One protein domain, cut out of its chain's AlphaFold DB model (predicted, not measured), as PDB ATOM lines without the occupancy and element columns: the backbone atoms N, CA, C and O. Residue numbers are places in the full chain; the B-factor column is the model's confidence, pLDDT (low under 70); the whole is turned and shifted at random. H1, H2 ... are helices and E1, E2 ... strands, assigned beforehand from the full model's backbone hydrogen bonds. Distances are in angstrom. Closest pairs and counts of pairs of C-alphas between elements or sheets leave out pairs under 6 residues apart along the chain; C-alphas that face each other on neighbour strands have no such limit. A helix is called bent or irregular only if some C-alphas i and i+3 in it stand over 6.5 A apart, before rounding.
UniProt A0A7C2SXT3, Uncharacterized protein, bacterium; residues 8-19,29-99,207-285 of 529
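This is residues 8 to 19, 29 to 99 and 207 to 285 of the 529 residues of an uncharacterized protein of bacterium (UniProt A0A7C2SXT3). A body of helices, with H9 in its middle and H4 and H10 packed on it, is joined to a small parallel sheet that H9 covers on one face. H6 runs side by side with H4 and with H8, while H5 lies at the sheet's far end, away from that body, and its free residues 74 to 78 stick out. The 162 printed residues hold ten named helices and three named strands, in the order H1 H2 H3 H4 E1 H5 E2 H6 H7 H8 H9 E3 H10; the sheet's order is E2 E1 E3. The class is mostly helix, and the whole is compact, with a radius of gyration of the C-alphas of 16.7 A and spans of 45 by 36 by 27 A.

H1, residues 8 to 12, is close to but not clearly touching H2, residues 16 to 19 (C-alphas of Leu 10 and Thr 18, the closest, 7.9 A). H2 only just touches residues 86 to 90 of H5, residues 74 to 91, with 3 pairs of C-alphas within 8 A; the closest are Leu 16 and Ala 90, 7.3 A. H5 is irregular, C-alphas 75 and 78 being 8.1 A apart, and has a kink of 29 degrees near residue 81. H3, residues 33 to 40, only just touches H9, residues 255 to 265, with 3 pairs of C-alphas within 8 A, about perpendicular at 85 degrees; the closest C-alphas, of Asp 33 and Ile 263, are 6.5 A apart. H4, residues 45 to 59, touches H9 at a steep tilt of 68 degrees, only just short of perpendicular, opposite ways; the closest C-alphas, of Arg 52 and Gly 265, are 4.7 A apart. E1, residues 63 to 67, is the inner strand, parallel to the edge strands E2, residues 95 to 97, and E3, residues 268 to 270; N 97 and O 65 are 3.0 A apart, N 270 and O 66 2.8 A, both within hydrogen-bond range. E1, H5 and E2 make a strand-helix-strand unit, two parallel neighbour strands with a helix between, whose crossover is right-handed; H5 only grazes the sheet with residues 84 to 91. H9 is on the sheet, over E3 and along the strands, at 17 degrees to E3 on the local plane, fitted to just 6 C-alphas; its height over the sheet is 9.0 A, and sheet and helix make two layers. H6, residues 207 to 223, touches H4 with residues 213 to 220 alone, at a shallow tilt of 8 degrees, opposite ways; the closest C-alphas, of Ile 55 and Ile 217, are 6.7 A apart. H6 also touches H8, residues 239 to 246, at a shallow tilt of 27 degrees, opposite ways; the closest C-alphas, of Ser 215 and Lys 246, are 4.2 A apart. H10, residues 274 to 283, touches H9, about perpendicular at 71 degrees, only just past steep (Phe 259 and Phe 277, the closest C-alphas, 6.6 A), and only just touches H7, residues 229 to 235, with 3 pairs of C-alphas within 8 A (Lys 234 and Leu 283, the closest, 6.1 A). Every O i to N i+4 pair is within hydrogen-bond range in H1, H3, H4, H6, H7, H8, H9 and H10, and 12 of 14 in H5; H2 is too short for such a pair.

H1 begins at C-alpha 8, (-61.528, -23.453, -10.688), and H10 ends at C-alpha 283, (-39.210, -12.719, -9.738). From first to last C-alpha, H4 measures 21.1 A, H5 25.5 A, H6 24.1 A, H9 15.0 A, H10 14.1 A and E1 11.0 A.

The two C-alphas farthest apart, of Glu 44 and Arg 75, are 47.2 A apart. Residues 20 to 28 and 100 to 206 are not printed; the gaps are 15.2 A from C-alpha 19 to 29 and 12.3 A from C-alpha 99 to 207. Of the links that are printed whole, none is long. Mean pLDDT of the printed part is 80.4, with 37 residues under 70, among them residues 8 to 16 and 90 to 99.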
ATOM      1  N   GLU A   8     -60.074 -23.319 -10.633       68.88
ATOM      2  CA  GLU A   8     -61.528 -23.453 -10.688       68.88
ATOM      3  C   GLU A   8     -62.075 -24.311  -9.538       68.88
ATOM      4  O   GLU A   8     -63.045 -23.899  -8.902       68.88
ATOM      5  N   ASP A   9     -61.400 -25.407  -9.170       66.19
ATOM      6  CA  ASP A   9     -61.792 -26.215  -8.004       66.19
ATOM      7  C   ASP A   9     -61.771 -25.390  -6.709       66.19
ATOM      8  O   ASP A   9     -62.623 -25.565  -5.842       66.19
ATOM      9  N   LEU A  10     -60.837 -24.440  -6.581       61.34
ATOM     10  CA  LEU A  10     -60.726 -23.554  -5.416       61.34
ATOM     11  C   LEU A  10     -61.632 -22.314  -5.473       61.34
ATOM     12  O   LEU A  10     -61.761 -21.628  -4.461       61.34
ATOM     13  N   LYS A  11     -62.244 -22.004  -6.625       56.62
ATOM     14  CA  LYS A  11     -63.225 -20.910  -6.750       56.62
ATOM     15  C   LYS A  11     -64.594 -21.304  -6.203       56.62
ATOM     16  O   LYS A  11     -65.316 -20.450  -5.693       56.62
ATOM     17  N   GLU A  12     -64.958 -22.578  -6.334       49.09
ATOM     18  CA  GLU A  12     -66.304 -23.066  -6.016       49.09
ATOM     19  C   GLU A  12     -66.341 -24.043  -4.834       49.09
ATOM     20  O   GLU A  12     -67.361 -24.110  -4.139       49.09
ATOM     21  N   SER A  13     -65.252 -24.777  -4.569       45.25
ATOM     22  CA  SER A  13     -65.249 -25.830  -3.552       45.25
ATOM     23  C   SER A  13     -64.984 -25.314  -2.139       45.25
ATOM     24  O   SER A  13     -64.045 -24.562  -1.876       45.25
ATOM     25  N   LYS A  14     -65.832 -25.757  -1.207       55.06
ATOM     26  CA  LYS A  14     -65.908 -25.249   0.171       55.06
ATOM     27  C   LYS A  14     -65.642 -26.313   1.232       55.06
ATOM     28  O   LYS A  14     -65.417 -25.982   2.397       55.06
ATOM     29  N   ASP A  15     -65.644 -27.586   0.851       61.53
ATOM     30  CA  ASP A  15     -65.608 -28.699   1.793       61.53
ATOM     31  C   ASP A  15     -64.203 -28.959   2.377       61.53
ATOM     32  O   ASP A  15     -63.173 -28.520   1.855       61.53
ATOM     33  N   LEU A  16     -64.163 -29.670   3.507       65.12
ATOM     34  CA  LEU A  16     -62.932 -29.950   4.244       65.12
ATOM     35  C   LEU A  16     -61.964 -30.851   3.462       65.12
ATOM     36  O   LEU A  16     -60.754 -30.672   3.587       65.12
ATOM     37  N   ASN A  17     -62.453 -31.772   2.626       70.12
ATOM     38  CA  ASN A  17     -61.586 -32.656   1.844       70.12
ATOM     39  C   ASN A  17     -60.838 -31.877   0.764       70.12
ATOM     40  O   ASN A  17     -59.651 -32.119   0.548       70.12
ATOM     41  N   THR A  18     -61.499 -30.916   0.119       71.00
ATOM     42  CA  THR A  18     -60.842 -30.007  -0.828       71.00
ATOM     43  C   THR A  18     -59.774 -29.167  -0.124       71.00
ATOM     44  O   THR A  18     -58.655 -29.054  -0.626       71.00
ATOM     45  N   PHE A  19     -60.051 -28.661   1.083       71.38
ATOM     46  CA  PHE A  19     -59.046 -27.941   1.873       71.38
ATOM     47  C   PHE A  19     -57.855 -28.826   2.283       71.38
ATOM     48  O   PHE A  19     -56.709 -28.399   2.165       71.38
ATOM     49  N   GLU A  29     -45.640 -28.889  -3.345       81.81
ATOM     50  CA  GLU A  29     -45.085 -27.773  -4.117       81.81
ATOM     51  C   GLU A  29     -43.956 -27.052  -3.356       81.81
ATOM     52  O   GLU A  29     -42.863 -26.865  -3.898       81.81
ATOM     53  N   SER A  30     -44.176 -26.730  -2.075       79.62
ATOM     54  CA  SER A  30     -43.191 -26.035  -1.227       79.62
ATOM     55  C   SER A  30     -41.950 -26.885  -0.924       79.62
ATOM     56  O   SER A  30     -40.874 -26.342  -0.678       79.62
ATOM     57  N   SER A  31     -42.057 -28.220  -0.960       82.00
ATOM     58  CA  SER A  31     -40.934 -29.122  -0.652       82.00
ATOM     59  C   SER A  31     -39.747 -28.968  -1.612       82.00
ATOM     60  O   SER A  31     -38.604 -29.230  -1.235       82.00
ATOM     61  N   SER A  32     -40.011 -28.493  -2.832       85.62
ATOM     62  CA  SER A  32     -39.005 -28.301  -3.878       85.62
ATOM     63  C   SER A  32     -38.289 -26.947  -3.820       85.62
ATOM     64  O   SER A  32     -37.197 -26.813  -4.377       85.62
ATOM     65  N   ASP A  33     -38.849 -25.961  -3.109       87.81
ATOM     66  CA  ASP A  33     -38.359 -24.576  -3.124       87.81
ATOM     67  C   ASP A  33     -36.903 -24.478  -2.661       87.81
ATOM     68  O   ASP A  33     -36.097 -23.803  -3.293       87.81
ATOM     69  N   PHE A  34     -36.526 -25.212  -1.612       87.81
ATOM     70  CA  PHE A  34     -35.161 -25.191  -1.082       87.81
ATOM     71  C   PHE A  34     -34.120 -25.626  -2.124       87.81
ATOM     72  O   PHE A  34     -33.110 -24.955  -2.328       87.81
ATOM     73  N   SER A  35     -34.378 -26.738  -2.815       88.50
ATOM     74  CA  SER A  35     -33.484 -27.253  -3.856       88.50
ATOM     75  C   SER A  35     -33.417 -26.317  -5.059       88.50
ATOM     76  O   SER A  35     -32.341 -26.122  -5.620       88.50
ATOM     77  N   LEU A  36     -34.548 -25.708  -5.427       90.81
ATOM     78  CA  LEU A  36     -34.603 -24.725  -6.505       90.81
ATOM     79  C   LEU A  36     -33.802 -23.467  -6.163       90.81
ATOM     80  O   LEU A  36     -33.090 -22.962  -7.026       90.81
ATOM     81  N   LEU A  37     -33.861 -22.990  -4.916       90.75
ATOM     82  CA  LEU A  37     -33.067 -21.847  -4.463       90.75
ATOM     83  C   LEU A  37     -31.561 -22.133  -4.547       90.75
ATOM     84  O   LEU A  37     -30.829 -21.329  -5.122       90.75
ATOM     85  N   VAL A  38     -31.115 -23.298  -4.055       90.94
ATOM     86  CA  VAL A  38     -29.710 -23.750  -4.148       90.94
ATOM     87  C   VAL A  38     -29.230 -23.760  -5.598       90.94
ATOM     88  O   VAL A  38     -28.199 -23.172  -5.915       90.94
ATOM     89  N   GLN A  39     -29.988 -24.402  -6.491       91.06
ATOM     90  CA  GLN A  39     -29.600 -24.546  -7.895       91.06
ATOM     91  C   GLN A  39     -29.600 -23.212  -8.640       91.06
ATOM     92  O   GLN A  39     -28.711 -22.950  -9.445       91.06
ATOM     93  N   LYS A  40     -30.611 -22.378  -8.398       90.12
ATOM     94  CA  LYS A  40     -30.864 -21.194  -9.216       90.12
ATOM     95  C   LYS A  40     -29.994 -19.997  -8.861       90.12
ATOM     96  O   LYS A  40     -29.631 -19.247  -9.758       90.12
ATOM     97  N   PHE A  41     -29.697 -19.831  -7.579       91.31
ATOM     98  CA  PHE A  41     -28.880 -18.729  -7.067       91.31
ATOM     99  C   PHE A  41     -27.455 -19.181  -6.724       91.31
ATOM    100  O   PHE A  41     -26.706 -18.437  -6.103       91.31
ATOM    101  N   ASN A  42     -27.095 -20.422  -7.086       89.12
ATOM    102  CA  ASN A  42     -25.785 -21.024  -6.833       89.12
ATOM    103  C   ASN A  42     -25.318 -20.879  -5.368       89.12
ATOM    104  O   ASN A  42     -24.154 -20.593  -5.086       89.12
ATOM    105  N   ILE A  43     -26.249 -21.051  -4.426       91.81
ATOM    106  CA  ILE A  43     -25.984 -20.928  -2.990       91.81
ATOM    107  C   ILE A  43     -25.537 -22.292  -2.469       91.81
ATOM    108  O   ILE A  43     -26.216 -23.294  -2.689       91.81
ATOM    109  N   GLU A  44     -24.424 -22.342  -1.733       93.12
ATOM    110  CA  GLU A  44     -23.992 -23.571  -1.060       93.12
ATOM    111  C   GLU A  44     -25.106 -24.122  -0.165       93.12
ATOM    112  O   GLU A  44     -25.633 -23.430   0.712       93.12
ATOM    113  N   LYS A  45     -25.437 -25.399  -0.371       93.62
ATOM    114  CA  LYS A  45     -26.525 -26.076   0.337       93.62
ATOM    115  C   LYS A  45     -26.399 -25.942   1.859       93.62
ATOM    116  O   LYS A  45     -27.378 -25.595   2.508       93.62
ATOM    117  N   GLU A  46     -25.201 -26.151   2.402       94.75
ATOM    118  CA  GLU A  46     -24.919 -26.064   3.843       94.75
ATOM    119  C   GLU A  46     -25.206 -24.665   4.411       94.75
ATOM    120  O   GLU A  46     -25.824 -24.532   5.466       94.75
ATOM    121  N   LYS A  47     -24.847 -23.599   3.681       94.25
ATOM    122  CA  LYS A  47     -25.145 -22.219   4.095       94.25
ATOM    123  C   LYS A  47     -26.649 -21.969   4.158       94.25
ATOM    124  O   LYS A  47     -27.131 -21.370   5.116       94.25
ATOM    125  N   LEU A  48     -27.402 -22.452   3.168       93.44
ATOM    126  CA  LEU A  48     -28.857 -22.299   3.151       93.44
ATOM    127  C   LEU A  48     -29.546 -23.154   4.231       93.44
ATOM    128  O   LEU A  48     -30.548 -22.723   4.799       93.44
ATOM    129  N   GLU A  49     -29.006 -24.337   4.550       94.00
ATOM    130  CA  GLU A  49     -29.479 -25.181   5.661       94.00
ATOM    131  C   GLU A  49     -29.272 -24.492   7.014       94.00
ATOM    132  O   GLU A  49     -30.186 -24.492   7.840       94.00
ATOM    133  N   ASN A  50     -28.125 -23.838   7.211       95.50
ATOM    134  CA  ASN A  50     -27.854 -23.057   8.418       95.50
ATOM    135  C   ASN A  50     -28.830 -21.881   8.562       95.50
ATOM    136  O   ASN A  50     -29.441 -21.732   9.615       95.50
ATOM    137  N   ILE A  51     -29.072 -21.114   7.491       95.12
ATOM    138  CA  ILE A  51     -30.063 -20.020   7.501       95.12
ATOM    139  C   ILE A  51     -31.466 -20.550   7.826       95.12
ATOM    140  O   ILE A  51     -32.184 -19.966   8.637       95.12
ATOM    141  N   ARG A  52     -31.869 -21.674   7.215       93.81
ATOM    142  CA  ARG A  52     -33.153 -22.323   7.513       93.81
ATOM    143  C   ARG A  52     -33.257 -22.683   8.992       93.81
ATOM    144  O   ARG A  52     -34.307 -22.448   9.584       93.81
ATOM    145  N   LYS A  53     -32.199 -23.255   9.567       93.94
ATOM    146  CA  LYS A  53     -32.156 -23.621  10.982       93.94
ATOM    147  C   LYS A  53     -32.283 -22.390  11.877       93.94
ATOM    148  O   LYS A  53     -33.137 -22.392  12.747       93.94
ATOM    149  N   GLU A  54     -31.539 -21.319  11.608       95.06
ATOM    150  CA  GLU A  54     -31.630 -20.073  12.386       95.06
ATOM    151  C   GLU A  54     -33.051 -19.478  12.369       95.06
ATOM    152  O   GLU A  54     -33.559 -19.041  13.400       95.06
ATOM    153  N   ILE A  55     -33.729 -19.499  11.214       91.88
ATOM    154  CA  ILE A  55     -35.130 -19.057  11.108       91.88
ATOM    155  C   ILE A  55     -36.056 -19.982  11.917       91.88
ATOM    156  O   ILE A  55     -36.958 -19.504  12.611       91.88
ATOM    157  N   ARG A  56     -35.842 -21.302  11.840       89.38
ATOM    158  CA  ARG A  56     -36.635 -22.297  12.574       89.38
ATOM    159  C   ARG A  56     -36.428 -22.242  14.081       89.38
ATOM    160  O   ARG A  56     -37.404 -22.400  14.805       89.38
ATOM    161  N   ASP A  57     -35.227 -21.919  14.544       91.25
ATOM    162  CA  ASP A  57     -34.916 -21.737  15.964       91.25
ATOM    163  C   ASP A  57     -35.694 -20.551  16.575       91.25
ATOM    164  O   ASP A  57     -35.980 -20.546  17.772       91.25
ATOM    165  N   ILE A  58     -36.080 -19.552  15.766       87.38
ATOM    166  CA  ILE A  58     -36.918 -18.423  16.213       87.38
ATOM    167  C   ILE A  58     -38.404 -18.798  16.248       87.38
ATOM    168  O   ILE A  58     -39.113 -18.415  17.177       87.38
ATOM    169  N   ILE A  59     -38.892 -19.472  15.207       80.19
ATOM    170  CA  ILE A  59     -40.329 -19.714  15.005       80.19
ATOM    171  C   ILE A  59     -40.795 -20.987  15.718       80.19
ATOM    172  O   ILE A  59     -41.847 -20.986  16.350       80.19
ATOM    173  N   GLY A  60     -40.023 -22.064  15.619       78.31
ATOM    174  CA  GLY A  60     -40.340 -23.391  16.135       78.31
ATOM    175  C   GLY A  60     -40.297 -24.465  15.047       78.31
ATOM    176  O   GLY A  60     -40.862 -24.309  13.961       78.31
ATOM    177  N   ASP A  61     -39.656 -25.592  15.362       76.25
ATOM    178  CA  ASP A  61     -39.532 -26.755  14.470       76.25
ATOM    179  C   ASP A  61     -40.829 -27.559  14.313       76.25
ATOM    180  O   ASP A  61     -41.018 -28.268  13.325       76.25
ATOM    181  N   ASN A  62     -41.730 -27.455  15.290       73.44
ATOM    182  CA  ASN A  62     -43.044 -28.098  15.291       73.44
ATOM    183  C   ASN A  62     -44.096 -27.322  14.479       73.44
ATOM    184  O   ASN A  62     -45.243 -27.761  14.382       73.44
ATOM    185  N   ILE A  63     -43.719 -26.171  13.921       76.25
ATOM    186  CA  ILE A  63     -44.593 -25.312  13.131       76.25
ATOM    187  C   ILE A  63     -44.404 -25.643  11.654       76.25
ATOM    188  O   ILE A  63     -43.303 -25.596  11.116       76.25
ATOM    189  N   GLU A  64     -45.506 -25.954  10.980       76.19
ATOM    190  CA  GLU A  64     -45.503 -26.278   9.548       76.19
ATOM    191  C   GLU A  64     -46.172 -25.182   8.707       76.19
ATOM    192  O   GLU A  64     -45.834 -24.987   7.538       76.19
ATOM    193  N   TYR A  65     -47.083 -24.422   9.319       76.81
ATOM    194  CA  TYR A  65     -47.933 -23.461   8.633       76.81
ATOM    195  C   TYR A  65     -47.774 -22.057   9.204       76.81
ATOM    196  O   TYR A  65     -47.828 -21.849  10.418       76.81
ATOM    197  N   ILE A  66     -47.646 -21.090   8.299       75.00
ATOM    198  CA  ILE A  66     -47.610 -19.665   8.606       75.00
ATOM    199  C   ILE A  66     -48.839 -19.002   7.998       75.00
ATOM    200  O   ILE A  66     -49.041 -19.056   6.784       75.00
ATOM    201  N   SER A  67     -49.630 -18.332   8.834       67.69
ATOM    202  CA  SER A  67     -50.710 -17.467   8.363       67.69
ATOM    203  C   SER A  67     -50.283 -16.012   8.382       67.69
ATOM    204  O   SER A  67     -49.718 -15.563   9.378       67.69
ATOM    205  N   THR A  68     -50.572 -15.259   7.320       59.59
ATOM    206  CA  THR A  68     -50.202 -13.830   7.251       59.59
ATOM    207  C   THR A  68     -51.391 -12.894   7.350       59.59
ATOM    208  O   THR A  68     -51.205 -11.679   7.366       59.59
ATOM    209  N   THR A  69     -52.624 -13.417   7.376       52.09
ATOM    210  CA  THR A  69     -53.798 -12.607   7.028       52.09
ATOM    211  C   THR A  69     -55.023 -12.844   7.884       52.09
ATOM    212  O   THR A  69     -56.116 -13.171   7.417       52.09
ATOM    213  N   THR A  70     -54.861 -12.592   9.160       55.44
ATOM    214  CA  THR A  70     -55.975 -12.334  10.047       55.44
ATOM    215  C   THR A  70     -55.808 -10.933  10.606       55.44
ATOM    216  O   THR A  70     -55.071 -10.689  11.553       55.44
ATOM    217  N   HIS A  71     -56.491  -9.985   9.965       65.56
ATOM    218  CA  HIS A  71     -56.828  -8.703  10.569       65.56
ATOM    219  C   HIS A  71     -57.632  -8.990  11.835       65.56
ATOM    220  O   HIS A  71     -58.828  -9.254  11.702       65.56
ATOM    221  N   PHE A  72     -56.997  -9.050  13.010       69.69
ATOM    222  CA  PHE A  72     -57.587  -9.561  14.253       69.69
ATOM    223  C   PHE A  72     -58.673  -8.643  14.829       69.69
ATOM    224  O   PHE A  72     -58.623  -8.198  15.964       69.69
ATOM    225  N   ARG A  73     -59.700  -8.339  14.048       79.31
ATOM    226  CA  ARG A  73     -60.761  -7.416  14.420       79.31
ATOM    227  C   ARG A  73     -61.807  -8.178  15.215       79.31
ATOM    228  O   ARG A  73     -62.178  -9.295  14.857       79.31
ATOM    229  N   VAL A  74     -62.369  -7.524  16.227       83.00
ATOM    230  CA  VAL A  74     -63.493  -8.078  17.000       83.00
ATOM    231  C   VAL A  74     -64.643  -8.489  16.071       83.00
ATOM    232  O   VAL A  74     -65.273  -9.524  16.269       83.00
ATOM    233  N   ARG A  75     -64.866  -7.721  14.997       84.00
ATOM    234  CA  ARG A  75     -65.929  -7.970  14.018       84.00
ATOM    235  C   ARG A  75     -65.789  -9.259  13.199       84.00
ATOM    236  O   ARG A  75     -66.786  -9.688  12.641       84.00
ATOM    237  N   VAL A  76     -64.643  -9.943  13.193       79.88
ATOM    238  CA  VAL A  76     -64.455 -11.217  12.458       79.88
ATOM    239  C   VAL A  76     -64.247 -12.437  13.373       79.88
ATOM    240  O   VAL A  76     -63.876 -13.508  12.895       79.88
ATOM    241  N   ILE A  77     -64.481 -12.307  14.686       83.06
ATOM    242  CA  ILE A  77     -64.133 -13.349  15.666       83.06
ATOM    243  C   ILE A  77     -64.806 -14.706  15.416       83.06
ATOM    244  O   ILE A  77     -64.174 -15.745  15.603       83.06
ATOM    245  N   ASP A  78     -66.056 -14.720  14.948       79.25
ATOM    246  CA  ASP A  78     -66.762 -15.974  14.659       79.25
ATOM    247  C   ASP A  78     -66.100 -16.756  13.535       79.25
ATOM    248  O   ASP A  78     -65.953 -17.977  13.610       79.25
ATOM    249  N   PHE A  79     -65.636 -16.029  12.523       74.12
ATOM    250  CA  PHE A  79     -64.891 -16.615  11.431       74.12
ATOM    251  C   PHE A  79     -63.582 -17.202  11.955       74.12
ATOM    252  O   PHE A  79     -63.320 -18.369  11.687       74.12
ATOM    253  N   PHE A  80     -62.816 -16.477  12.783       74.44
ATOM    254  CA  PHE A  80     -61.563 -16.996  13.352       74.44
ATOM    255  C   PHE A  80     -61.722 -18.292  14.135       74.44
ATOM    256  O   PHE A  80     -60.958 -19.229  13.894       74.44
ATOM    257  N   LYS A  81     -62.724 -18.380  15.016       76.75
ATOM    258  CA  LYS A  81     -63.004 -19.606  15.780       76.75
ATOM    259  C   LYS A  81     -63.193 -20.802  14.850       76.75
ATOM    260  O   LYS A  81     -62.620 -21.864  15.069       76.75
ATOM    261  N   LEU A  82     -63.941 -20.612  13.769       71.19
ATOM    262  CA  LEU A  82     -64.271 -21.699  12.856       71.19
ATOM    263  C   LEU A  82     -63.097 -22.157  12.010       71.19
ATOM    264  O   LEU A  82     -62.881 -23.360  11.875       71.19
ATOM    265  N   GLY A  83     -62.313 -21.248  11.436       69.81
ATOM    266  CA  GLY A  83     -61.157 -21.731  10.684       69.81
ATOM    267  C   GLY A  83     -60.043 -22.243  11.591       69.81
ATOM    268  O   GLY A  83     -59.315 -23.113  11.135       69.81
ATOM    269  N   ALA A  84     -59.962 -21.834  12.865       71.69
ATOM    270  CA  ALA A  84     -59.107 -22.507  13.842       71.69
ATOM    271  C   ALA A  84     -59.535 -23.977  14.032       71.69
ATOM    272  O   ALA A  84     -58.701 -24.877  13.926       71.69
ATOM    273  N   GLU A  85     -60.838 -24.249  14.180       72.25
ATOM    274  CA  GLU A  85     -61.374 -25.620  14.218       72.25
ATOM    275  C   GLU A  85     -61.077 -26.407  12.926       72.25
ATOM    276  O   GLU A  85     -60.674 -27.572  12.986       72.25
ATOM    277  N   ARG A  86     -61.243 -25.794  11.742       68.38
ATOM    278  CA  ARG A  86     -60.961 -26.457  10.450       68.38
ATOM    279  C   ARG A  86     -59.489 -26.771  10.272       68.38
ATOM    280  O   ARG A  86     -59.148 -27.857   9.816       68.38
ATOM    281  N   ILE A  87     -58.638 -25.817  10.619       68.06
ATOM    282  CA  ILE A  87     -57.194 -25.975  10.612       68.06
ATOM    283  C   ILE A  87     -56.816 -27.158  11.497       68.06
ATOM    284  O   ILE A  87     -56.212 -28.100  10.997       68.06
ATOM    285  N   LYS A  88     -57.266 -27.163  12.756       71.19
ATOM    286  CA  LYS A  88     -56.987 -28.241  13.709       71.19
ATOM    287  C   LYS A  88     -57.382 -29.613  13.153       71.19
ATOM    288  O   LYS A  88     -56.596 -30.556  13.219       71.19
ATOM    289  N   LYS A  89     -58.570 -29.710  12.540       70.19
ATOM    290  CA  LYS A  89     -59.046 -30.933  11.869       70.19
ATOM    291  C   LYS A  89     -58.171 -31.329  10.673       70.19
ATOM    292  O   LYS A  89     -57.837 -32.502  10.530       70.19
ATOM    293  N   ALA A  90     -57.809 -30.378   9.814       68.06
ATOM    294  CA  ALA A  90     -57.055 -30.640   8.590       68.06
ATOM    295  C   ALA A  90     -55.590 -31.009   8.863       68.06
ATOM    296  O   ALA A  90     -55.020 -31.839   8.155       68.06
ATOM    297  N   THR A  91     -54.984 -30.418   9.892       66.31
ATOM    298  CA  THR A  91     -53.557 -30.580  10.197       66.31
ATOM    299  C   THR A  91     -53.274 -31.571  11.317       66.31
ATOM    300  O   THR A  91     -52.112 -31.744  11.672       66.31
ATOM    301  N   LYS A  92     -54.308 -32.251  11.841       67.50
ATOM    302  CA  LYS A  92     -54.198 -33.270  12.899       67.50
ATOM    303  C   LYS A  92     -53.377 -32.767  14.098       67.50
ATOM    304  O   LYS A  92     -52.451 -33.439  14.534       67.50
ATOM    305  N   ASP A  93     -53.712 -31.568  14.578       63.69
ATOM    306  CA  ASP A  93     -53.079 -30.878  15.716       63.69
ATOM    307  C   ASP A  93     -51.664 -30.283  15.490       63.69
ATOM    308  O   ASP A  93     -51.058 -29.794  16.445       63.69
ATOM    309  N   ASN A  94     -51.133 -30.225  14.255       57.88
ATOM    310  CA  ASN A  94     -49.893 -29.467  13.986       57.88
ATOM    311  C   ASN A  94     -50.076 -27.962  14.273       57.88
ATOM    312  O   ASN A  94     -51.106 -27.376  13.923       57.88
ATOM    313  N   VAL A  95     -49.054 -27.334  14.872       58.69
ATOM    314  CA  VAL A  95     -49.116 -25.965  15.412       58.69
ATOM    315  C   VAL A  95     -49.017 -24.914  14.305       58.69
ATOM    316  O   VAL A  95     -48.168 -24.990  13.414       58.69
ATOM    317  N   PHE A  96     -49.900 -23.918  14.381       61.72
ATOM    318  CA  PHE A  96     -49.950 -22.775  13.474       61.72
ATOM    319  C   PHE A  96     -49.231 -21.584  14.071       61.72
ATOM    320  O   PHE A  96     -49.459 -21.237  15.229       61.72
ATOM    321  N   TYR A  97     -48.423 -20.924  13.246       64.06
ATOM    322  CA  TYR A  97     -47.778 -19.687  13.637       64.06
ATOM    323  C   TYR A  97     -48.377 -18.487  12.929       64.06
ATOM    324  O   TYR A  97     -48.644 -18.482  11.724       64.06
ATOM    325  N   TYR A  98     -48.532 -17.443  13.725       62.69
ATOM    326  CA  TYR A  98     -48.975 -16.126  13.329       62.69
ATOM    327  C   TYR A  98     -47.758 -15.202  13.440       62.69
ATOM    328  O   TYR A  98     -47.628 -14.520  14.454       62.69
ATOM    329  N   PRO A  99     -46.826 -15.220  12.463       50.81
ATOM    330  CA  PRO A  99     -45.513 -14.629  12.659       50.81
ATOM    331  C   PRO A  99     -45.559 -13.165  13.027       50.81
ATOM    332  O   PRO A  99     -44.921 -12.783  13.998       50.81
ATOM    333  N   LYS A 207     -46.434  -6.409  21.658       81.50
ATOM    334  CA  LYS A 207     -45.683  -5.471  20.823       81.50
ATOM    335  C   LYS A 207     -44.174  -5.687  20.937       81.50
ATOM    336  O   LYS A 207     -43.484  -5.707  19.919       81.50
ATOM    337  N   GLU A 208     -43.659  -5.870  22.151       82.81
ATOM    338  CA  GLU A 208     -42.233  -6.115  22.384       82.81
ATOM    339  C   GLU A 208     -41.786  -7.465  21.817       82.81
ATOM    340  O   GLU A 208     -40.715  -7.545  21.220       82.81
ATOM    341  N   GLU A 209     -42.609  -8.506  21.964       81.94
ATOM    342  CA  GLU A 209     -42.309  -9.855  21.468       81.94
ATOM    343  C   GLU A 209     -42.207  -9.864  19.947       81.94
ATOM    344  O   GLU A 209     -41.320 -10.498  19.380       81.94
ATOM    345  N   ILE A 210     -43.070  -9.107  19.273       80.00
ATOM    346  CA  ILE A 210     -43.037  -9.061  17.818       80.00
ATOM    347  C   ILE A 210     -41.932  -8.127  17.309       80.00
ATOM    348  O   ILE A 210     -41.273  -8.445  16.323       80.00
ATOM    349  N   ALA A 211     -41.657  -7.009  17.985       81.31
ATOM    350  CA  ALA A 211     -40.484  -6.199  17.654       81.31
ATOM    351  C   ALA A 211     -39.187  -7.018  17.771       81.31
ATOM    352  O   ALA A 211     -38.294  -6.896  16.931       81.31
ATOM    353  N   ASP A 212     -39.099  -7.877  18.787       84.81
ATOM    354  CA  ASP A 212     -37.980  -8.795  18.975       84.81
ATOM    355  C   ASP A 212     -37.922  -9.873  17.885       84.81
ATOM    356  O   ASP A 212     -36.859 -10.091  17.306       84.81
ATOM    357  N   PHE A 213     -39.059 -10.482  17.538       84.75
ATOM    358  CA  PHE A 213     -39.163 -11.419  16.418       84.75
ATOM    359  C   PHE A 213     -38.679 -10.794  15.099       84.75
ATOM    360  O   PHE A 213     -37.795 -11.341  14.437       84.75
ATOM    361  N   ASN A 214     -39.215  -9.622  14.739       83.19
ATOM    362  CA  ASN A 214     -38.873  -8.905  13.510       83.19
ATOM    363  C   ASN A 214     -37.378  -8.597  13.451       83.19
ATOM    364  O   ASN A 214     -36.734  -8.824  12.427       83.19
ATOM    365  N   SER A 215     -36.842  -8.090  14.564       86.31
ATOM    366  CA  SER A 215     -35.434  -7.735  14.712       86.31
ATOM    367  C   SER A 215     -34.535  -8.950  14.495       86.31
ATOM    368  O   SER A 215     -33.640  -8.885  13.657       86.31
ATOM    369  N   LYS A 216     -34.834 -10.082  15.143       89.44
ATOM    370  CA  LYS A 216     -34.066 -11.328  15.003       89.44
ATOM    371  C   LYS A 216     -34.100 -11.893  13.582       89.44
ATOM    372  O   LYS A 216     -33.060 -12.281  13.056       89.44
ATOM    373  N   ILE A 217     -35.266 -11.904  12.930       89.81
ATOM    374  CA  ILE A 217     -35.366 -12.338  11.528       89.81
ATOM    375  C   ILE A 217     -34.538 -11.425  10.619       89.81
ATOM    376  O   ILE A 217     -33.768 -11.913   9.792       89.81
ATOM    377  N   CYS A 218     -34.661 -10.105  10.772       89.56
ATOM    378  CA  CYS A 218     -33.903  -9.161   9.951       89.56
ATOM    379  C   CYS A 218     -32.399  -9.247  10.229       89.56
ATOM    380  O   CYS A 218     -31.610  -9.103   9.302       89.56
ATOM    381  N   GLU A 219     -31.995  -9.547  11.464       92.12
ATOM    382  CA  GLU A 219     -30.601  -9.796  11.825       92.12
ATOM    383  C   GLU A 219     -30.032 -11.023  11.098       92.12
ATOM    384  O   GLU A 219     -28.940 -10.930  10.537       92.12
ATOM    385  N   ILE A 220     -30.770 -12.140  11.037       94.62
ATOM    386  CA  ILE A 220     -30.368 -13.331  10.264       94.62
ATOM    387  C   ILE A 220     -30.191 -12.974   8.788       94.62
ATOM    388  O   ILE A 220     -29.159 -13.288   8.189       94.62
ATOM    389  N   LEU A 221     -31.181 -12.296   8.199       94.31
ATOM    390  CA  LEU A 221     -31.142 -11.909   6.788       94.31
ATOM    391  C   LEU A 221     -29.986 -10.936   6.501       94.31
ATOM    392  O   LEU A 221     -29.307 -11.077   5.487       94.31
ATOM    393  N   TRP A 222     -29.721  -9.986   7.402       94.75
ATOM    394  CA  TRP A 222     -28.636  -9.011   7.276       94.75
ATOM    395  C   TRP A 222     -27.252  -9.658   7.413       94.75
ATOM    396  O   TRP A 222     -26.367  -9.398   6.595       94.75
ATOM    397  N   LYS A 223     -27.060 -10.547   8.398       95.69
ATOM    398  CA  LYS A 223     -25.809 -11.309   8.583       95.69
ATOM    399  C   LYS A 223     -25.483 -12.160   7.359       95.69
ATOM    400  O   LYS A 223     -24.322 -12.272   6.976       95.69
ATOM    401  N   ASN A 224     -26.515 -12.708   6.723       96.00
ATOM    402  CA  ASN A 224     -26.402 -13.561   5.547       96.00
ATOM    403  C   ASN A 224     -26.588 -12.805   4.219       96.00
ATOM    404  O   ASN A 224     -26.842 -13.434   3.191       96.00
ATOM    405  N   PHE A 225     -26.440 -11.472   4.206       95.81
ATOM    406  CA  PHE A 225     -26.711 -10.656   3.019       95.81
ATOM    407  C   PHE A 225     -25.889 -11.066   1.800       95.81
ATOM    408  O   PHE A 225     -26.446 -11.238   0.723       95.81
ATOM    409  N   GLU A 226     -24.583 -11.282   1.967       94.81
ATOM    410  CA  GLU A 226     -23.720 -11.690   0.850       94.81
ATOM    411  C   GLU A 226     -24.083 -13.086   0.327       94.81
ATOM    412  O   GLU A 226     -24.093 -13.310  -0.880       94.81
ATOM    413  N   THR A 227     -24.459 -14.008   1.220       94.69
ATOM    414  CA  THR A 227     -24.922 -15.358   0.855       94.69
ATOM    415  C   THR A 227     -26.216 -15.315   0.038       94.69
ATOM    416  O   THR A 227     -26.409 -16.136  -0.852       94.69
ATOM    417  N   LEU A 228     -27.109 -14.368   0.337       95.44
ATOM    418  CA  LEU A 228     -28.430 -14.230  -0.287       95.44
ATOM    419  C   LEU A 228     -28.493 -13.097  -1.325       95.44
ATOM    420  O   LEU A 228     -29.586 -12.743  -1.772       95.44
ATOM    421  N   LYS A 229     -27.349 -12.529  -1.725       94.50
ATOM    422  CA  LYS A 229     -27.269 -11.275  -2.488       94.50
ATOM    423  C   LYS A 229     -28.100 -11.292  -3.767       94.50
ATOM    424  O   LYS A 229     -28.935 -10.414  -3.962       94.50
ATOM    425  N   GLU A 230     -27.929 -12.312  -4.606       92.56
ATOM    426  CA  GLU A 230     -28.662 -12.421  -5.875       92.56
ATOM    427  C   GLU A 230     -30.181 -12.523  -5.664       92.56
ATOM    428  O   GLU A 230     -30.974 -11.971  -6.430       92.56
ATOM    429  N   LEU A 231     -30.605 -13.205  -4.596       93.56
ATOM    430  CA  LEU A 231     -32.011 -13.326  -4.233       93.56
ATOM    431  C   LEU A 231     -32.569 -11.977  -3.760       93.56
ATOM    432  O   LEU A 231     -33.658 -11.570  -4.173       93.56
ATOM    433  N   PHE A 232     -31.820 -11.263  -2.921       95.38
ATOM    434  CA  PHE A 232     -32.194  -9.940  -2.424       95.38
ATOM    435  C   PHE A 232     -32.250  -8.890  -3.535       95.38
ATOM    436  O   PHE A 232     -33.196  -8.103  -3.566       95.38
ATOM    437  N   GLU A 233     -31.336  -8.933  -4.505       94.12
ATOM    438  CA  GLU A 233     -31.381  -8.079  -5.696       94.12
ATOM    439  C   GLU A 233     -32.673  -8.297  -6.501       94.12
ATOM    440  O   GLU A 233     -33.343  -7.329  -6.868       94.12
ATOM    441  N   LYS A 234     -33.100  -9.554  -6.707       94.50
ATOM    442  CA  LYS A 234     -34.368  -9.868  -7.399       94.50
ATOM    443  C   LYS A 234     -35.605  -9.366  -6.658       94.50
ATOM    444  O   LYS A 234     -36.584  -8.990  -7.299       94.50
ATOM    445  N   LEU A 235     -35.573  -9.369  -5.326       93.25
ATOM    446  CA  LEU A 235     -36.665  -8.869  -4.488       93.25
ATOM    447  C   LEU A 235     -36.546  -7.370  -4.181       93.25
ATOM    448  O   LEU A 235     -37.439  -6.819  -3.534       93.25
ATOM    449  N   ASN A 236     -35.502  -6.689  -4.665       93.81
ATOM    450  CA  ASN A 236     -35.190  -5.298  -4.339       93.81
ATOM    451  C   ASN A 236     -35.115  -5.066  -2.814       93.81
ATOM    452  O   ASN A 236     -35.858  -4.252  -2.261       93.81
ATOM    453  N   ILE A 237     -34.277  -5.856  -2.140       93.75
ATOM    454  CA  ILE A 237     -33.968  -5.769  -0.708       93.75
ATOM    455  C   ILE A 237     -32.517  -5.305  -0.578       93.75
ATOM    456  O   ILE A 237     -31.606  -5.956  -1.085       93.75
ATOM    457  N   THR A 238     -32.292  -4.181   0.098       93.12
ATOM    458  CA  THR A 238     -30.947  -3.638   0.332       93.12
ATOM    459  C   THR A 238     -30.450  -3.975   1.733       93.12
ATOM    460  O   THR A 238     -31.228  -4.301   2.632       93.12
ATOM    461  N   LYS A 239     -29.131  -3.891   1.931       92.00
ATOM    462  CA  LYS A 239     -28.513  -4.136   3.236       92.00
ATOM    463  C   LYS A 239     -28.930  -3.080   4.261       92.00
ATOM    464  O   LYS A 239     -29.327  -3.449   5.360       92.00
ATOM    465  N   ASP A 240     -28.946  -1.811   3.851       88.88
ATOM    466  CA  ASP A 240     -29.409  -0.680   4.665       88.88
ATOM    467  C   ASP A 240     -30.869  -0.863   5.106       88.88
ATOM    468  O   ASP A 240     -31.208  -0.631   6.260       88.88
ATOM    469  N   TYR A 241     -31.731  -1.374   4.218       88.12
ATOM    470  CA  TYR A 241     -33.124  -1.669   4.558       88.12
ATOM    471  C   TYR A 241     -33.240  -2.718   5.675       88.12
ATOM    472  O   TYR A 241     -34.029  -2.549   6.603       88.12
ATOM    473  N   LEU A 242     -32.446  -3.793   5.624       88.69
ATOM    474  CA  LEU A 242     -32.437  -4.805   6.689       88.69
ATOM    475  C   LEU A 242     -31.805  -4.280   7.986       88.69
ATOM    476  O   LEU A 242     -32.237  -4.663   9.073       88.69
ATOM    477  N   GLU A 243     -30.811  -3.397   7.883       85.81
ATOM    478  CA  GLU A 243     -30.186  -2.726   9.026       85.81
ATOM    479  C   GLU A 243     -31.163  -1.793   9.753       85.81
ATOM    480  O   GLU A 243     -31.288  -1.861  10.974       85.81
ATOM    481  N   ASP A 244     -31.954  -1.015   9.020       81.56
ATOM    482  CA  ASP A 244     -32.997  -0.174   9.614       81.56
ATOM    483  C   ASP A 244     -34.069  -1.003  10.346       81.56
ATOM    484  O   ASP A 244     -34.592  -0.591  11.389       81.56
ATOM    485  N   LEU A 245     -34.411  -2.182   9.812       78.44
ATOM    486  CA  LEU A 245     -35.385  -3.087  10.428       78.44
ATOM    487  C   LEU A 245     -34.824  -3.815  11.660       78.44
ATOM    488  O   LEU A 245     -35.565  -4.005  12.631       78.44
ATOM    489  N   LYS A 246     -33.539  -4.209  11.661       80.31
ATOM    490  CA  LYS A 246     -32.940  -4.951  12.788       80.31
ATOM    491  C   LYS A 246     -32.868  -4.107  14.063       80.31
ATOM    492  O   LYS A 246     -33.062  -4.646  15.150       80.31
ATOM    493  N   ASP A 247     -32.688  -2.790  13.952       74.25
ATOM    494  CA  ASP A 247     -32.492  -1.876  15.090       74.25
ATOM    495  C   ASP A 247     -33.794  -1.527  15.861       74.25
ATOM    496  O   ASP A 247     -33.875  -0.515  16.559       74.25
ATOM    497  N   LYS A 248     -34.832  -2.374  15.763       63.75
ATOM    498  CA  LYS A 248     -36.111  -2.299  16.507       63.75
ATOM    499  C   LYS A 248     -36.920  -1.010  16.304       63.75
ATOM    500  O   LYS A 248     -37.780  -0.680  17.121       63.75
ATOM    501  N   ARG A 249     -36.693  -0.276  15.210       58.72
ATOM    502  CA  ARG A 249     -37.423   0.976  14.928       58.72
ATOM    503  C   ARG A 249     -38.755   0.756  14.215       58.72
ATOM    504  O   ARG A 249     -39.669   1.564  14.373       58.72
ATOM    505  N   ASN A 250     -38.880  -0.343  13.471       59.34
ATOM    506  CA  ASN A 250     -40.017  -0.611  12.596       59.34
ATOM    507  C   ASN A 250     -40.794  -1.856  13.041       59.34
ATOM    508  O   ASN A 250     -40.262  -2.961  13.106       59.34
ATOM    509  N   PHE A 251     -42.088  -1.670  13.312       63.59
ATOM    510  CA  PHE A 251     -42.995  -2.741  13.744       63.59
ATOM    511  C   PHE A 251     -43.636  -3.503  12.570       63.59
ATOM    512  O   PHE A 251     -44.180  -4.584  12.768       63.59
ATOM    513  N   ILE A 252     -43.572  -2.962  11.349       70.44
ATOM    514  CA  ILE A 252     -44.203  -3.536  10.152       70.44
ATOM    515  C   ILE A 252     -43.135  -4.233   9.303       70.44
ATOM    516  O   ILE A 252     -42.230  -3.568   8.800       70.44
ATOM    517  N   LEU A 253     -43.264  -5.551   9.112       75.62
ATOM    518  CA  LEU A 253     -42.488  -6.288   8.110       75.62
ATOM    519  C   LEU A 253     -43.176  -6.223   6.745       75.62
ATOM    520  O   LEU A 253     -44.386  -6.418   6.640       75.62
ATOM    521  N   ASP A 254     -42.395  -5.998   5.693       79.19
ATOM    522  CA  ASP A 254     -42.884  -6.093   4.319       79.19
ATOM    523  C   ASP A 254     -43.207  -7.557   3.968       79.19
ATOM    524  O   ASP A 254     -42.500  -8.487   4.368       79.19
ATOM    525  N   SER A 255     -44.249  -7.750   3.158       81.19
ATOM    526  CA  SER A 255     -44.611  -9.005   2.491       81.19
ATOM    527  C   SER A 255     -43.415  -9.768   1.903       81.19
ATOM    528  O   SER A 255     -43.395 -10.997   1.948       81.19
ATOM    529  N   LYS A 256     -42.373  -9.069   1.429       87.50
ATOM    530  CA  LYS A 256     -41.124  -9.686   0.949       87.50
ATOM    531  C   LYS A 256     -40.349 -10.428   2.035       87.50
ATOM    532  O   LYS A 256     -39.838 -11.515   1.786       87.50
ATOM    533  N   ILE A 257     -40.277  -9.866   3.240       88.00
ATOM    534  CA  ILE A 257     -39.617 -10.507   4.384       88.00
ATOM    535  C   ILE A 257     -40.432 -11.718   4.842       88.00
ATOM    536  O   ILE A 257     -39.876 -12.776   5.117       88.00
ATOM    537  N   ILE A 258     -41.758 -11.601   4.844       84.94
ATOM    538  CA  ILE A 258     -42.658 -12.709   5.183       84.94
ATOM    539  C   ILE A 258     -42.536 -13.856   4.168       84.94
ATOM    540  O   ILE A 258     -42.461 -15.027   4.545       84.94
ATOM    541  N   PHE A 259     -42.455 -13.529   2.878       88.19
ATOM    542  CA  PHE A 259     -42.186 -14.491   1.813       88.19
ATOM    543  C   PHE A 259     -40.841 -15.202   2.013       88.19
ATOM    544  O   PHE A 259     -40.781 -16.429   1.919       88.19
ATOM    545  N   LEU A 260     -39.792 -14.456   2.371       91.06
ATOM    546  CA  LEU A 260     -38.472 -15.000   2.687       91.06
ATOM    547  C   LEU A 260     -38.494 -15.966   3.871       91.06
ATOM    548  O   LEU A 260     -37.931 -17.053   3.766       91.06
ATOM    549  N   ILE A 261     -39.183 -15.609   4.960       89.31
ATOM    550  CA  ILE A 261     -39.390 -16.508   6.104       89.31
ATOM    551  C   ILE A 261     -39.991 -17.833   5.620       89.31
ATOM    552  O   ILE A 261     -39.500 -18.899   5.990       89.31
ATOM    553  N   CYS A 262     -41.018 -17.781   4.765       87.50
ATOM    554  CA  CYS A 262     -41.700 -18.980   4.282       87.50
ATOM    555  C   CYS A 262     -40.781 -19.870   3.433       87.50
ATOM    556  O   CYS A 262     -40.649 -21.059   3.721       87.50
ATOM    557  N   ILE A 263     -40.117 -19.312   2.414       89.94
ATOM    558  CA  ILE A 263     -39.305 -20.118   1.487       89.94
ATOM    559  C   ILE A 263     -38.005 -20.620   2.136       89.94
ATOM    560  O   ILE A 263     -37.637 -21.782   1.955       89.94
ATOM    561  N   LEU A 264     -37.333 -19.783   2.935       91.19
ATOM    562  CA  LEU A 264     -36.071 -20.140   3.590       91.19
ATOM    563  C   LEU A 264     -36.333 -21.080   4.774       91.19
ATOM    564  O   LEU A 264     -35.737 -22.154   4.859       91.19
ATOM    565  N   GLY A 265     -37.301 -20.743   5.632       88.75
ATOM    566  CA  GLY A 265     -37.708 -21.570   6.774       88.75
ATOM    567  C   GLY A 265     -38.421 -22.871   6.383       88.75
ATOM    568  O   GLY A 265     -38.456 -23.825   7.163       88.75
ATOM    569  N   GLY A 266     -38.934 -22.962   5.152       86.75
ATOM    570  CA  GLY A 266     -39.680 -24.127   4.672       86.75
ATOM    571  C   GLY A 266     -41.057 -24.246   5.321       86.75
ATOM    572  O   GLY A 266     -41.437 -25.341   5.732       86.75
ATOM    573  N   TYR A 267     -41.764 -23.124   5.442       85.44
ATOM    574  CA  TYR A 267     -43.121 -23.054   5.979       85.44
ATOM    575  C   TYR A 267     -44.150 -22.942   4.861       85.44
ATOM    576  O   TYR A 267     -43.936 -22.262   3.855       85.44
ATOM    577  N   ILE A 268     -45.310 -23.559   5.070       79.75
ATOM    578  CA  ILE A 268     -46.438 -23.450   4.151       79.75
ATOM    579  C   ILE A 268     -47.222 -22.188   4.491       79.75
ATOM    580  O   ILE A 268     -47.813 -22.060   5.563       79.75
ATOM    581  N   HIS A 269     -47.260 -21.261   3.543       76.50
ATOM    582  CA  HIS A 269     -48.036 -20.037   3.674       76.50
ATOM    583  C   HIS A 269     -49.545 -20.268   3.474       76.50
ATOM    584  O   HIS A 269     -49.974 -20.912   2.505       76.50
ATOM    585  N   ILE A 270     -50.339 -19.708   4.390       68.44
ATOM    586  CA  ILE A 270     -51.799 -19.787   4.489       68.44
ATOM    587  C   ILE A 270     -52.362 -18.360   4.667       68.44
ATOM    588  O   ILE A 270     -52.466 -17.882   5.784       68.44
ATOM    589  N   GLY A 271     -52.743 -17.638   3.605       61.34
ATOM    590  CA  GLY A 271     -53.387 -16.321   3.782       61.34
ATOM    591  C   GLY A 271     -53.434 -15.365   2.578       61.34
ATOM    592  O   GLY A 271     -52.789 -15.574   1.565       61.34
ATOM    593  N   ALA A 272     -54.187 -14.277   2.716       53.72
ATOM    594  CA  ALA A 272     -54.398 -13.100   1.869       53.72
ATOM    595  C   ALA A 272     -53.175 -12.311   1.356       53.72
ATOM    596  O   ALA A 272     -53.188 -11.089   1.422       53.72
ATOM    597  N   GLU A 273     -52.143 -12.936   0.802       56.16
ATOM    598  CA  GLU A 273     -51.105 -12.216   0.030       56.16
ATOM    599  C   GLU A 273     -50.670 -12.965  -1.233       56.16
ATOM    600  O   GLU A 273     -49.647 -12.662  -1.837       56.16
ATOM    601  N   TYR A 274     -51.506 -13.901  -1.665       65.06
ATOM    602  CA  TYR A 274     -51.294 -14.830  -2.767       65.06
ATOM    603  C   TYR A 274     -50.704 -14.186  -4.025       65.06
ATOM    604  O   TYR A 274     -49.560 -14.441  -4.386       65.06
ATOM    605  N   LYS A 275     -51.418 -13.226  -4.627       70.81
ATOM    606  CA  LYS A 275     -50.936 -12.560  -5.842       70.81
ATOM    607  C   LYS A 275     -49.522 -11.986  -5.671       70.81
ATOM    608  O   LYS A 275     -48.700 -12.145  -6.565       70.81
ATOM    609  N   LYS A 276     -49.219 -11.397  -4.508       79.06
ATOM    610  CA  LYS A 276     -47.880 -10.871  -4.205       79.06
ATOM    611  C   LYS A 276     -46.854 -12.001  -4.063       79.06
ATOM    612  O   LYS A 276     -45.731 -11.863  -4.530       79.06
ATOM    613  N   PHE A 277     -47.223 -13.116  -3.434       83.38
ATOM    614  CA  PHE A 277     -46.354 -14.280  -3.259       83.38
ATOM    615  C   PHE A 277     -46.018 -14.932  -4.597       83.38
ATOM    616  O   PHE A 277     -44.840 -15.110  -4.889       83.38
ATOM    617  N   ASN A 278     -47.002 -15.204  -5.453       85.44
ATOM    618  CA  ASN A 278     -46.741 -15.710  -6.800       85.44
ATOM    619  C   ASN A 278     -45.967 -14.702  -7.676       85.44
ATOM    620  O   ASN A 278     -45.087 -15.111  -8.435       85.44
ATOM    621  N   GLU A 279     -46.191 -13.390  -7.528       88.75
ATOM    622  CA  GLU A 279     -45.348 -12.359  -8.158       88.75
ATOM    623  C   GLU A 279     -43.884 -12.455  -7.689       88.75
ATOM    624  O   GLU A 279     -42.971 -12.469  -8.515       88.75
ATOM    625  N   MET A 280     -43.642 -12.603  -6.383       91.12
ATOM    626  CA  MET A 280     -42.295 -12.789  -5.829       91.12
ATOM    627  C   MET A 280     -41.660 -14.110  -6.275       91.12
ATOM    628  O   MET A 280     -40.490 -14.130  -6.659       91.12
ATOM    629  N   ARG A 281     -42.429 -15.204  -6.323       90.88
ATOM    630  CA  ARG A 281     -41.978 -16.486  -6.886       90.88
ATOM    631  C   ARG A 281     -41.554 -16.321  -8.335       90.88
ATOM    632  O   ARG A 281     -40.475 -16.779  -8.689       90.88
ATOM    633  N   LYS A 282     -42.329 -15.599  -9.147       91.69
ATOM    634  CA  LYS A 282     -41.985 -15.290 -10.539       91.69
ATOM    635  C   LYS A 282     -40.702 -14.464 -10.657       91.69
ATOM    636  O   LYS A 282     -39.891 -14.760 -11.533       91.69
ATOM    637  N   LEU A 283     -40.470 -13.484  -9.777       92.38
ATOM    638  CA  LEU A 283     -39.210 -12.719  -9.738       92.38
ATOM    639  C   LEU A 283     -38.001 -13.613  -9.433       92.38
ATOM    640  O   LEU A 283     -36.946 -13.466 -10.052       92.38
ATOM    641  N   LEU A 284     -38.179 -14.591  -8.543       91.50
ATOM    642  CA  LEU A 284     -37.191 -15.637  -8.280       91.50
ATOM    643  C   LEU A 284     -37.216 -16.756  -9.338       91.50
ATOM    644  O   LEU A 284     -36.407 -17.675  -9.291       91.50
ATOM    645  N   GLY A 285     -38.142 -16.699 -10.302       88.88
ATOM    646  CA  GLY A 285     -38.577 -17.750 -11.230       88.88
ATOM    647  C   GLY A 285     -38.683 -19.146 -10.611       88.88
ATOM    648  O   GLY A 285     -38.173 -20.115 -11.176       88.88
TER     649      GLY A 285